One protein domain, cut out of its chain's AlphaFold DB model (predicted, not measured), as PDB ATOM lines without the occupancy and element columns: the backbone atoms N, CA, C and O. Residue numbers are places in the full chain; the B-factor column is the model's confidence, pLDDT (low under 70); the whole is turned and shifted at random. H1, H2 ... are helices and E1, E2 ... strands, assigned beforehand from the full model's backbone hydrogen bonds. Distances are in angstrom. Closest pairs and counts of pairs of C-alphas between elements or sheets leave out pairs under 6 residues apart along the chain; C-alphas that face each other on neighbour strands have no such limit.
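What this domain is: This is residues 2 to 81 of the 178 residues of an uncharacterized protein of Flavobacteria bacterium (strain MS024-2A) (UniProt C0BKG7). A two-stranded hairpin, E1 and E2, lies over a pair of helices, H1 and H2, that run side by side in opposite directions, with the strands lengthwise over the helices. The hairpin comes nearest to H1 at Phe 6; away from that end the two layers are bridged by the links 18 to 26 and 47 to 60, and residues 73 to 81 fold back from H2 towards the strands' level. The printed part has 80 residues, with two named helices and two named strands in the order H1, E1, E2, H2; the sheet, E1 - E2, is antiparallel. The class is mixed, helices and strands, with under half of the residues in named elements. The whole is compact, with a radius of gyration of the C-alphas of 13.3 A and spans of 37 by 26 by 20 A.

How they stand to each other: E1, residues 27 to 32, and E2, residues 41 to 46, form a hairpin of antiparallel neighbours at 160 degrees. Across it N 29 and O 44 are 2.8 A apart and N 42 and O 31 are 2.9 A apart, both within hydrogen-bond range. The closest C-alphas of E1 and H1, residues 6 to 17, are those of Arg 32 and Phe 6, 6.9 A apart. H1 and H2, residues 61 to 72, touch, H2 with residues 67 to 71 alone; the closest C-alphas, of Tyr 16 and Phe 67, are 7.1 A apart. Their tilt is shallow, 2 degrees, opposite ways. E1 and H2 are apart. In H1 and H2 every O i to N i+4 pair is within hydrogen-bond range.

Where its parts are: E1 measures 16.8 A from first to last C-alpha, E2 16.6 A, H1 16.1 A and H2 16.4 A. C-alpha 6 begins H1 at (-30.318, -48.255, -26.328), and C-alpha 72 ends H2 at (-42.823, -49.970, -32.027).

The domain as a whole: The C-alphas farthest apart, of Asn 2 and Gly 50, are 40.5 A apart. The printed part has no cut. The link from E2 to H2 is long, 14 residues. In this model pLDDT is under 70 at residues 2 to 4 and 76 to 78.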
ATOM      1  N   ASN A   2     -31.021 -58.427 -34.258       41.91
ATOM      2  CA  ASN A   2     -30.054 -57.377 -34.581       41.91
ATOM      3  C   ASN A   2     -30.265 -56.227 -33.593       41.91
ATOM      4  O   ASN A   2     -31.352 -55.659 -33.527       41.91
ATOM      5  N   GLY A   3     -29.255 -55.982 -32.758       53.66
ATOM      6  CA  GLY A   3     -29.334 -55.116 -31.590       53.66
ATOM      7  C   GLY A   3     -29.576 -53.660 -31.963       53.66
ATOM      8  O   GLY A   3     -28.652 -52.950 -32.352       53.66
ATOM      9  N   VAL A   4     -30.810 -53.203 -31.784       61.56
ATOM     10  CA  VAL A   4     -31.109 -51.777 -31.686       61.56
ATOM     11  C   VAL A   4     -30.347 -51.242 -30.476       61.56
ATOM     12  O   VAL A   4     -30.450 -51.781 -29.371       61.56
ATOM     13  N   SER A   5     -29.534 -50.206 -30.680       76.25
ATOM     14  CA  SER A   5     -28.778 -49.618 -29.578       76.25
ATOM     15  C   SER A   5     -29.730 -48.866 -28.644       76.25
ATOM     16  O   SER A   5     -30.582 -48.109 -29.105       76.25
ATOM     17  N   PHE A   6     -29.573 -49.034 -27.327       84.00
ATOM     18  CA  PHE A   6     -30.318 -48.255 -26.328       84.00
ATOM     19  C   PHE A   6     -30.226 -46.742 -26.601       84.00
ATOM     20  O   PHE A   6     -31.209 -46.025 -26.451       84.00
ATOM     21  N   ASN A   7     -29.076 -46.281 -27.104       87.06
ATOM     22  CA  ASN A   7     -28.843 -44.887 -27.481       87.06
ATOM     23  C   ASN A   7     -29.783 -44.410 -28.597       87.06
ATOM     24  O   ASN A   7     -30.246 -43.276 -28.555       87.06
ATOM     25  N   THR A   8     -30.099 -45.264 -29.577       88.31
ATOM     26  CA  THR A   8     -31.058 -44.936 -30.643       88.31
ATOM     27  C   THR A   8     -32.428 -44.613 -30.054       88.31
ATOM     28  O   THR A   8     -33.026 -43.599 -30.404       88.31
ATOM     29  N   VAL A   9     -32.897 -45.438 -29.120       89.31
ATOM     30  CA  VAL A   9     -34.201 -45.241 -28.477       89.31
ATOM     31  C   VAL A   9     -34.169 -44.091 -27.476       89.31
ATOM     32  O   VAL A   9     -35.132 -43.338 -27.405       89.31
ATOM     33  N   SER A  10     -33.056 -43.891 -26.766       91.50
ATOM     34  CA  SER A  10     -32.863 -42.715 -25.908       91.50
ATOM     35  C   SER A  10     -33.011 -41.424 -26.705       91.50
ATOM     36  O   SER A  10     -33.850 -40.601 -26.367       91.50
ATOM     37  N   ASN A  11     -32.300 -41.297 -27.830       91.94
ATOM     38  CA  ASN A  11     -32.383 -40.114 -28.688       91.94
ATOM     39  C   ASN A  11     -33.798 -39.891 -29.245       91.94
ATOM     40  O   ASN A  11     -34.245 -38.749 -29.381       91.94
ATOM     41  N   LEU A  12     -34.510 -40.976 -29.578       92.06
ATOM     42  CA  LEU A  12     -35.908 -40.904 -29.992       92.06
ATOM     43  C   LEU A  12     -36.771 -40.332 -28.862       92.06
ATOM     44  O   LEU A  12     -37.472 -39.350 -29.082       92.06
ATOM     45  N   VAL A  13     -36.704 -40.910 -27.661       92.94
ATOM     46  CA  VAL A  13     -37.472 -40.428 -26.504       92.94
ATOM     47  C   VAL A  13     -37.129 -38.970 -26.205       92.94
ATOM     48  O   VAL A  13     -38.038 -38.152 -26.107       92.94
ATOM     49  N   ASP A  14     -35.848 -38.610 -26.174       93.56
ATOM     50  CA  ASP A  14     -35.398 -37.242 -25.911       93.56
ATOM     51  C   ASP A  14     -35.952 -36.245 -26.936       93.56
ATOM     52  O   ASP A  14     -36.378 -35.154 -26.566       93.56
ATOM     53  N   THR A  15     -36.058 -36.625 -28.214       93.00
ATOM     54  CA  THR A  15     -36.658 -35.769 -29.254       93.00
ATOM     55  C   THR A  15     -38.102 -35.384 -28.922       93.00
ATOM     56  O   THR A  15     -38.496 -34.235 -29.132       93.00
ATOM     57  N   TYR A  16     -38.877 -36.327 -28.386       91.81
ATOM     58  CA  TYR A  16     -40.278 -36.126 -28.020       91.81
ATOM     59  C   TYR A  16     -40.464 -35.547 -26.605       91.81
ATOM     60  O   TYR A  16     -41.516 -34.978 -26.307       91.81
ATOM     61  N   MET A  17     -39.463 -35.675 -25.728       92.75
ATOM     62  CA  MET A  17     -39.530 -35.209 -24.337       92.75
ATOM     63  C   MET A  17     -38.756 -33.913 -24.065       92.75
ATOM     64  O   MET A  17     -38.924 -33.353 -22.987       92.75
ATOM     65  N   LYS A  18     -37.949 -33.397 -25.002       92.06
ATOM     66  CA  LYS A  18     -37.065 -32.232 -24.782       92.06
ATOM     67  C   LYS A  18     -37.764 -30.987 -24.216       92.06
ATOM     68  O   LYS A  18     -37.189 -30.296 -23.384       92.06
ATOM     69  N   ASP A  19     -38.998 -30.725 -24.646       93.00
ATOM     70  CA  ASP A  19     -39.781 -29.546 -24.247       93.00
ATOM     71  C   ASP A  19     -40.831 -29.891 -23.177       93.00
ATOM     72  O   ASP A  19     -41.716 -29.087 -22.873       93.00
ATOM     73  N   ALA A  20     -40.763 -31.104 -22.619       94.19
ATOM     74  CA  ALA A  20     -41.737 -31.600 -21.667       94.19
ATOM     75  C   ALA A  20     -41.699 -30.850 -20.345       94.19
ATOM     76  O   ALA A  20     -40.664 -30.770 -19.682       94.19
ATOM     77  N   LYS A  21     -42.868 -30.378 -19.910       96.19
ATOM     78  CA  LYS A  21     -43.041 -29.805 -18.576       96.19
ATOM     79  C   LYS A  21     -43.728 -30.825 -17.682       96.19
ATOM     80  O   LYS A  21     -44.922 -31.092 -17.821       96.19
ATOM     81  N   PHE A  22     -42.962 -31.407 -16.767       96.44
ATOM     82  CA  PHE A  22     -43.485 -32.322 -15.757       96.44
ATOM     83  C   PHE A  22     -44.049 -31.547 -14.566       96.44
ATOM     84  O   PHE A  22     -43.588 -30.449 -14.249       96.44
ATOM     85  N   ASN A  23     -45.068 -32.112 -13.919       96.94
ATOM     86  CA  ASN A  23     -45.472 -31.633 -12.601       96.94
ATOM     87  C   ASN A  23     -44.405 -31.983 -11.553       96.94
ATOM     88  O   ASN A  23     -43.549 -32.841 -11.776       96.94
ATOM     89  N   GLU A  24     -44.474 -31.341 -10.387       96.00
ATOM     90  CA  GLU A  24     -43.588 -31.658  -9.266       96.00
ATOM     91  C   GLU A  24     -43.640 -33.161  -8.931       96.00
ATOM     92  O   GLU A  24     -44.703 -33.789  -8.977       96.00
ATOM     93  N   ASN A  25     -42.483 -33.757  -8.631       94.44
ATOM     94  CA  ASN A  25     -42.332 -35.191  -8.346       94.44
ATOM     95  C   ASN A  25     -42.854 -36.124  -9.458       94.44
ATOM     96  O   ASN A  25     -43.195 -37.278  -9.195       94.44
ATOM     97  N   SER A  26     -42.928 -35.633 -10.698       96.31
ATOM     98  CA  SER A  26     -43.346 -36.403 -11.869       96.31
ATOM     99  C   SER A  26     -42.227 -36.488 -12.899       96.31
ATOM    100  O   SER A  26     -41.361 -35.620 -12.973       96.31
ATOM    101  N   GLY A  27     -42.255 -37.531 -13.718       95.56
ATOM    102  CA  GLY A  27     -41.262 -37.710 -14.768       95.56
ATOM    103  C   GLY A  27     -41.388 -39.044 -15.479       95.56
ATOM    104  O   GLY A  27     -42.417 -39.727 -15.398       95.56
ATOM    105  N   TYR A  28     -40.314 -39.413 -16.168       94.44
ATOM    106  CA  TYR A  28     -40.156 -40.726 -16.774       94.44
ATOM    107  C   TYR A  28     -38.748 -41.268 -16.545       94.44
ATOM    108  O   TYR A  28     -37.818 -40.530 -16.231       94.44
ATOM    109  N   VAL A  29     -38.603 -42.577 -16.722       91.75
ATOM    110  CA  VAL A  29     -37.319 -43.270 -16.778       91.75
ATOM    111  C   VAL A  29     -37.335 -44.184 -17.994       91.75
ATOM    112  O   VAL A  29     -38.222 -45.029 -18.133       91.75
ATOM    113  N   LEU A  30     -36.336 -44.033 -18.862       91.19
ATOM    114  CA  LEU A  30     -36.049 -45.010 -19.904       91.19
ATOM    115  C   LEU A  30     -35.096 -46.061 -19.334       91.19
ATOM    116  O   LEU A  30     -33.971 -45.754 -18.947       91.19
ATOM    117  N   GLN A  31     -35.551 -47.305 -19.268       88.44
ATOM    118  CA  GLN A  31     -34.797 -48.408 -18.689       88.44
ATOM    119  C   GLN A  31     -34.351 -49.371 -19.779       88.44
ATOM    120  O   GLN A  31     -35.146 -49.798 -20.620       88.44
ATOM    121  N   ARG A  32     -33.078 -49.765 -19.720       88.19
ATOM    122  CA  ARG A  32     -32.598 -50.952 -20.419       88.19
ATOM    123  C   ARG A  32     -32.930 -52.169 -19.569       88.19
ATOM    124  O   ARG A  32     -32.573 -52.208 -18.395       88.19
ATOM    125  N   VAL A  33     -33.591 -53.151 -20.161       87.94
ATOM    126  CA  VAL A  33     -33.947 -54.408 -19.493       87.94
ATOM    127  C   VAL A  33     -33.257 -55.572 -20.196       87.94
ATOM    128  O   VAL A  33     -33.006 -55.522 -21.398       87.94
ATOM    129  N   TRP A  34     -32.884 -56.586 -19.418       84.69
ATOM    130  CA  TRP A  34     -32.067 -57.706 -19.878       84.69
ATOM    131  C   TRP A  34     -32.686 -59.042 -19.460       84.69
ATOM    132  O   TRP A  34     -33.754 -59.406 -19.944       84.69
ATOM    133  N   GLN A  35     -32.013 -59.798 -18.590       86.62
ATOM    134  CA  GLN A  35     -32.361 -61.174 -18.260       86.62
ATOM    135  C   GLN A  35     -33.808 -61.284 -17.760       86.62
ATOM    136  O   GLN A  35     -34.236 -60.519 -16.900       86.62
ATOM    137  N   GLY A  36     -34.551 -62.252 -18.305       81.62
ATOM    138  CA  GLY A  36     -35.940 -62.524 -17.924       81.62
ATOM    139  C   GLY A  36     -36.986 -61.583 -18.533       81.62
ATOM    140  O   GLY A  36     -38.162 -61.720 -18.213       81.62
ATOM    141  N   SER A  37     -36.596 -60.645 -19.402       82.00
ATOM    142  CA  SER A  37     -37.523 -59.734 -20.080       82.00
ATOM    143  C   SER A  37     -37.836 -60.193 -21.508       82.00
ATOM    144  O   SER A  37     -36.946 -60.626 -22.237       82.00
ATOM    145  N   GLU A  38     -39.098 -60.051 -21.924       78.44
ATOM    146  CA  GLU A  38     -39.533 -60.241 -23.321       78.44
ATOM    147  C   GLU A  38     -39.142 -59.052 -24.225       78.44
ATOM    148  O   GLU A  38     -39.143 -59.171 -25.445       78.44
ATOM    149  N   SER A  39     -38.791 -57.909 -23.628       80.19
ATOM    150  CA  SER A  39     -38.344 -56.695 -24.321       80.19
ATOM    151  C   SER A  39     -36.958 -56.270 -23.837       80.19
ATOM    152  O   SER A  39     -36.535 -56.662 -22.751       80.19
ATOM    153  N   ASN A  40     -36.259 -55.438 -24.609       81.44
ATOM    154  CA  ASN A  40     -34.947 -54.882 -24.250       81.44
ATOM    155  C   ASN A  40     -35.037 -53.477 -23.633       81.44
ATOM    156  O   ASN A  40     -34.046 -52.946 -23.121       81.44
ATOM    157  N   ILE A  41     -36.218 -52.855 -23.701       86.00
ATOM    158  CA  ILE A  41     -36.443 -51.473 -23.281       86.00
ATOM    159  C   ILE A  41     -37.794 -51.363 -22.577       86.00
ATOM    160  O   ILE A  41     -38.785 -51.961 -22.993       86.00
ATOM    161  N   ARG A  42     -37.835 -50.563 -21.512       86.56
ATOM    162  CA  ARG A  42     -39.057 -50.209 -20.793       86.56
ATOM    163  C   ARG A  42     -39.106 -48.705 -20.570       86.56
ATOM    164  O   ARG A  42     -38.105 -48.102 -20.194       86.56
ATOM    165  N   LEU A  43     -40.287 -48.123 -20.750       89.75
ATOM    166  CA  LEU A  43     -40.568 -46.745 -20.370       89.75
ATOM    167  C   LEU A  43     -41.427 -46.747 -19.106       89.75
ATOM    168  O   LEU A  43     -42.523 -47.307 -19.098       89.75
ATOM    169  N   LEU A  44     -40.905 -46.158 -18.034       91.62
ATOM    170  CA  LEU A  44     -41.604 -46.006 -16.765       91.62
ATOM    171  C   LEU A  44     -42.010 -44.547 -16.599       91.62
ATOM    172  O   LEU A  44     -41.184 -43.658 -16.762       91.62
ATOM    173  N   TRP A  45     -43.263 -44.318 -16.235       93.44
ATOM    174  CA  TRP A  45     -43.810 -42.997 -15.944       93.44
ATOM    175  C   TRP A  45     -44.220 -42.945 -14.479       93.44
ATOM    176  O   TRP A  45     -44.764 -43.925 -13.967       93.44
ATOM    177  N   TYR A  46     -43.981 -41.823 -13.807       95.62
ATOM    178  CA  TYR A  46     -44.341 -41.659 -12.398       95.62
ATOM    179  C   TYR A  46     -44.895 -40.266 -12.114       95.62
ATOM    180  O   TYR A  46     -44.463 -39.283 -12.711       95.62
ATOM    181  N   SER A  47     -45.868 -40.178 -11.212       96.44
ATOM    182  CA  SER A  47     -46.403 -38.921 -10.687       96.44
ATOM    183  C   SER A  47     -47.076 -39.158  -9.331       96.44
ATOM    184  O   SER A  47     -47.446 -40.297  -9.019       96.44
ATOM    185  N   PRO A  48     -47.267 -38.108  -8.516       96.19
ATOM    186  CA  PRO A  48     -48.144 -38.170  -7.359       96.19
ATOM    187  C   PRO A  48     -49.563 -38.603  -7.738       96.19
ATOM    188  O   PRO A  48     -50.069 -38.297  -8.821       96.19
ATOM    189  N   LEU A  49     -50.222 -39.310  -6.819       94.62
ATOM    190  CA  LEU A  49     -51.580 -39.804  -7.023       94.62
ATOM    191  C   LEU A  49     -52.557 -38.660  -7.314       94.62
ATOM    192  O   LEU A  49     -52.568 -37.646  -6.624       94.62
ATOM    193  N   GLY A  50     -53.400 -38.853  -8.331       92.88
ATOM    194  CA  GLY A  50     -54.399 -37.866  -8.746       92.88
ATOM    195  C   GLY A  50     -53.841 -36.680  -9.536       92.88
ATOM    196  O   GLY A  50     -54.622 -35.830  -9.956       92.88
ATOM    197  N   MET A  51     -52.528 -36.625  -9.782       93.25
ATOM    198  CA  MET A  51     -51.904 -35.578 -10.584       93.25
ATOM    199  C   MET A  51     -51.492 -36.110 -11.958       93.25
ATOM    200  O   MET A  51     -50.960 -37.218 -12.082       93.25
ATOM    201  N   SER A  52     -51.716 -35.306 -13.001       92.12
ATOM    202  CA  SER A  52     -51.185 -35.608 -14.329       92.12
ATOM    203  C   SER A  52     -49.657 -35.652 -14.281       92.12
ATOM    204  O   SER A  52     -49.020 -34.908 -13.541       92.12
ATOM    205  N   ASN A  53     -49.041 -36.507 -15.094       93.94
ATOM    206  CA  ASN A  53     -47.581 -36.567 -15.172       93.94
ATOM    207  C   ASN A  53     -46.983 -35.259 -15.730       93.94
ATOM    208  O   ASN A  53     -45.967 -34.771 -15.237       93.94
ATOM    209  N   ARG A  54     -47.658 -34.656 -16.717       94.44
ATOM    210  CA  ARG A  54     -47.237 -33.411 -17.367       94.44
ATOM    211  C   ARG A  54     -48.182 -32.252 -17.065       94.44
ATOM    212  O   ARG A  54     -49.400 -32.440 -17.002       94.44
ATOM    213  N   SER A  55     -47.603 -31.066 -16.893       95.31
ATOM    214  CA  SER A  55     -48.300 -29.797 -16.644       95.31
ATOM    215  C   SER A  55     -48.674 -29.061 -17.932       95.31
ATOM    216  O   SER A  55     -49.559 -28.212 -17.925       95.31
ATOM    217  N   ASP A  56     -48.043 -29.416 -19.051       94.12
ATOM    218  CA  ASP A  56     -48.293 -28.846 -20.379       94.12
ATOM    219  C   ASP A  56     -49.439 -29.523 -21.153       94.12
ATOM    220  O   ASP A  56     -49.662 -29.214 -22.319       94.12
ATOM    221  N   GLY A  57     -50.171 -30.444 -20.519       90.25
ATOM    222  CA  GLY A  57     -51.223 -31.232 -21.166       90.25
ATOM    223  C   GLY A  57     -50.719 -32.470 -21.918       90.25
ATOM    224  O   GLY A  57     -51.538 -33.272 -22.363       90.25
ATOM    225  N   GLY A  58     -49.402 -32.689 -21.991       90.31
ATOM    226  CA  GLY A  58     -48.809 -33.845 -22.656       90.31
ATOM    227  C   GLY A  58     -48.725 -33.711 -24.177       90.31
ATOM    228  O   GLY A  58     -48.834 -32.626 -24.739       90.31
ATOM    229  N   MET A  59     -48.488 -34.839 -24.848       90.81
ATOM    230  CA  MET A  59     -48.486 -34.901 -26.312       90.81
ATOM    231  C   MET A  59     -49.906 -34.778 -26.861       90.81
ATOM    232  O   MET A  59     -50.842 -35.377 -26.326       90.81
ATOM    233  N   THR A  60     -50.061 -34.092 -27.992       91.62
ATOM    234  CA  THR A  60     -51.290 -34.183 -28.789       91.62
ATOM    235  C   THR A  60     -51.527 -35.624 -29.256       91.62
ATOM    236  O   THR A  60     -50.610 -36.445 -29.322       91.62
ATOM    237  N   ALA A  61     -52.760 -35.955 -29.653       92.69
ATOM    238  CA  ALA A  61     -53.085 -37.293 -30.160       92.69
ATOM    239  C   ALA A  61     -52.221 -37.707 -31.371       92.69
ATOM    240  O   ALA A  61     -51.850 -38.879 -31.503       92.69
ATOM    241  N   VAL A  62     -51.878 -36.750 -32.241       93.81
ATOM    242  CA  VAL A  62     -51.022 -36.977 -33.415       93.81
ATOM    243  C   VAL A  62     -49.576 -37.233 -32.993       93.81
ATOM    244  O   VAL A  62     -48.992 -38.219 -33.439       93.81
ATOM    245  N   GLU A  63     -49.019 -36.413 -32.099       91.88
ATOM    246  CA  GLU A  63     -47.657 -36.604 -31.575       91.88
ATOM    247  C   GLU A  63     -47.525 -37.919 -30.811       91.88
ATOM    248  O   GLU A  63     -46.575 -38.659 -31.039       91.88
ATOM    249  N   ASN A  64     -48.507 -38.264 -29.974       91.00
ATOM    250  CA  ASN A  64     -48.516 -39.529 -29.246       91.00
ATOM    251  C   ASN A  64     -48.565 -40.726 -30.210       91.00
ATOM    252  O   ASN A  64     -47.857 -41.713 -30.024       91.00
ATOM    253  N   THR A  65     -49.365 -40.636 -31.277       91.75
ATOM    254  CA  THR A  65     -49.415 -41.680 -32.310       91.75
ATOM    255  C   THR A  65     -48.078 -41.806 -33.042       91.75
ATOM    256  O   THR A  65     -47.622 -42.922 -33.287       91.75
ATOM    257  N   ALA A  66     -47.439 -40.685 -33.390       92.25
ATOM    258  CA  ALA A  66     -46.127 -40.682 -34.031       92.25
ATOM    259  C   ALA A  66     -45.049 -41.271 -33.107       92.25
ATOM    260  O   ALA A  66     -44.311 -42.156 -33.533       92.25
ATOM    261  N   PHE A  67     -45.040 -40.870 -31.834       91.25
ATOM    262  CA  PHE A  67     -44.136 -41.386 -30.810       91.25
ATOM    263  C   PHE A  67     -44.221 -42.910 -30.699       91.25
ATOM    264  O   PHE A  67     -43.219 -43.598 -30.874       91.25
ATOM    265  N   TRP A  68     -45.421 -43.459 -30.480       88.44
ATOM    266  CA  TRP A  68     -45.582 -44.904 -30.316       88.44
ATOM    267  C   TRP A  68     -45.322 -45.690 -31.599       88.44
ATOM    268  O   TRP A  68     -44.798 -46.797 -31.528       88.44
ATOM    269  N   ARG A  69     -45.609 -45.122 -32.779       88.62
ATOM    270  CA  ARG A  69     -45.199 -45.732 -34.052       88.62
ATOM    271  C   ARG A  69     -43.682 -45.837 -34.157       88.62
ATOM    272  O   ARG A  69     -43.197 -46.912 -34.474       88.62
ATOM    273  N   SER A  70     -42.954 -44.767 -33.840       88.31
ATOM    274  CA  SER A  70     -41.487 -44.790 -33.834       88.31
ATOM    275  C   SER A  70     -40.921 -45.727 -32.767       88.31
ATOM    276  O   SER A  70     -39.884 -46.339 -32.986       88.31
ATOM    277  N   MET A  71     -41.586 -45.860 -31.618       85.69
ATOM    278  CA  MET A  71     -41.171 -46.791 -30.565       85.69
ATOM    279  C   MET A  71     -41.381 -48.254 -30.968       85.69
ATOM    280  O   MET A  71     -40.521 -49.076 -30.667       85.69
ATOM    281  N   ASN A  72     -42.481 -48.590 -31.653       80.88
ATOM    282  CA  ASN A  72     -42.823 -49.970 -32.027       80.88
ATOM    283  C   ASN A  72     -41.778 -50.652 -32.921       80.88
ATOM    284  O   ASN A  72     -41.702 -51.875 -32.927       80.88
ATOM    285  N   ASP A  73     -40.944 -49.887 -33.627       77.62
ATOM    286  CA  ASP A  73     -39.809 -50.434 -34.381       77.62
ATOM    287  C   ASP A  73     -38.700 -50.994 -33.459       77.62
ATOM    288  O   ASP A  73     -37.787 -51.687 -33.912       77.62
ATOM    289  N   TYR A  74     -38.761 -50.684 -32.159       76.94
ATOM    290  CA  TYR A  74     -37.708 -50.948 -31.179       76.94
ATOM    291  C   TYR A  74     -38.182 -51.648 -29.899       76.94
ATOM    292  O   TYR A  74     -37.358 -52.242 -29.199       76.94
ATOM    293  N   VAL A  75     -39.473 -51.568 -29.568       72.88
ATOM    294  CA  VAL A  75     -40.070 -52.259 -28.419       72.88
ATOM    295  C   VAL A  75     -41.035 -53.343 -28.887       72.88
ATOM    296  O   VAL A  75     -42.095 -53.058 -29.435       72.88
ATOM    297  N   ASP A  76     -40.678 -54.599 -28.635       62.12
ATOM    298  CA  ASP A  76     -41.605 -55.718 -28.802       62.12
ATOM    299  C   ASP A  76     -42.556 -55.797 -27.599       62.12
ATOM    300  O   ASP A  76     -42.144 -55.648 -26.446       62.12
ATOM    301  N   GLY A  77     -43.836 -56.063 -27.875       60.00
ATOM    302  CA  GLY A  77     -44.816 -56.460 -26.860       60.00
ATOM    303  C   GLY A  77     -45.213 -55.362 -25.871       60.00
ATOM    304  O   GLY A  77     -44.920 -55.476 -24.683       60.00
ATOM    305  N   ASN A  78     -45.953 -54.345 -26.336       65.25
ATOM    306  CA  ASN A  78     -46.524 -53.247 -25.533       65.25
ATOM    307  C   ASN A  78     -47.491 -53.723 -24.423       65.25
ATOM    308  O   ASN A  78     -48.700 -53.494 -24.480       65.25
ATOM    309  N   ARG A  79     -46.970 -54.380 -23.385       82.25
ATOM    310  CA  ARG A  79     -47.685 -54.667 -22.144       82.25
ATOM    311  C   ARG A  79     -47.480 -53.494 -21.193       82.25
ATOM    312  O   ARG A  79     -46.351 -53.170 -20.827       82.25
ATOM    313  N   ALA A  80     -48.579 -52.860 -20.804       87.75
ATOM    314  CA  ALA A  80     -48.575 -51.761 -19.850       87.75
ATOM    315  C   ALA A  80     -49.142 -52.225 -18.508       87.75
ATOM    316  O   ALA A  80     -50.177 -52.890 -18.449       87.75
ATOM    317  N   TYR A  81     -48.470 -51.827 -17.432       92.19
ATOM    318  CA  TYR A  81     -48.895 -52.081 -16.062       92.19
ATOM    319  C   TYR A  81     -48.872 -50.771 -15.289       92.19
ATOM    320  O   TYR A  81     -48.006 -49.928 -15.524       92.19
TER     321      TYR A  81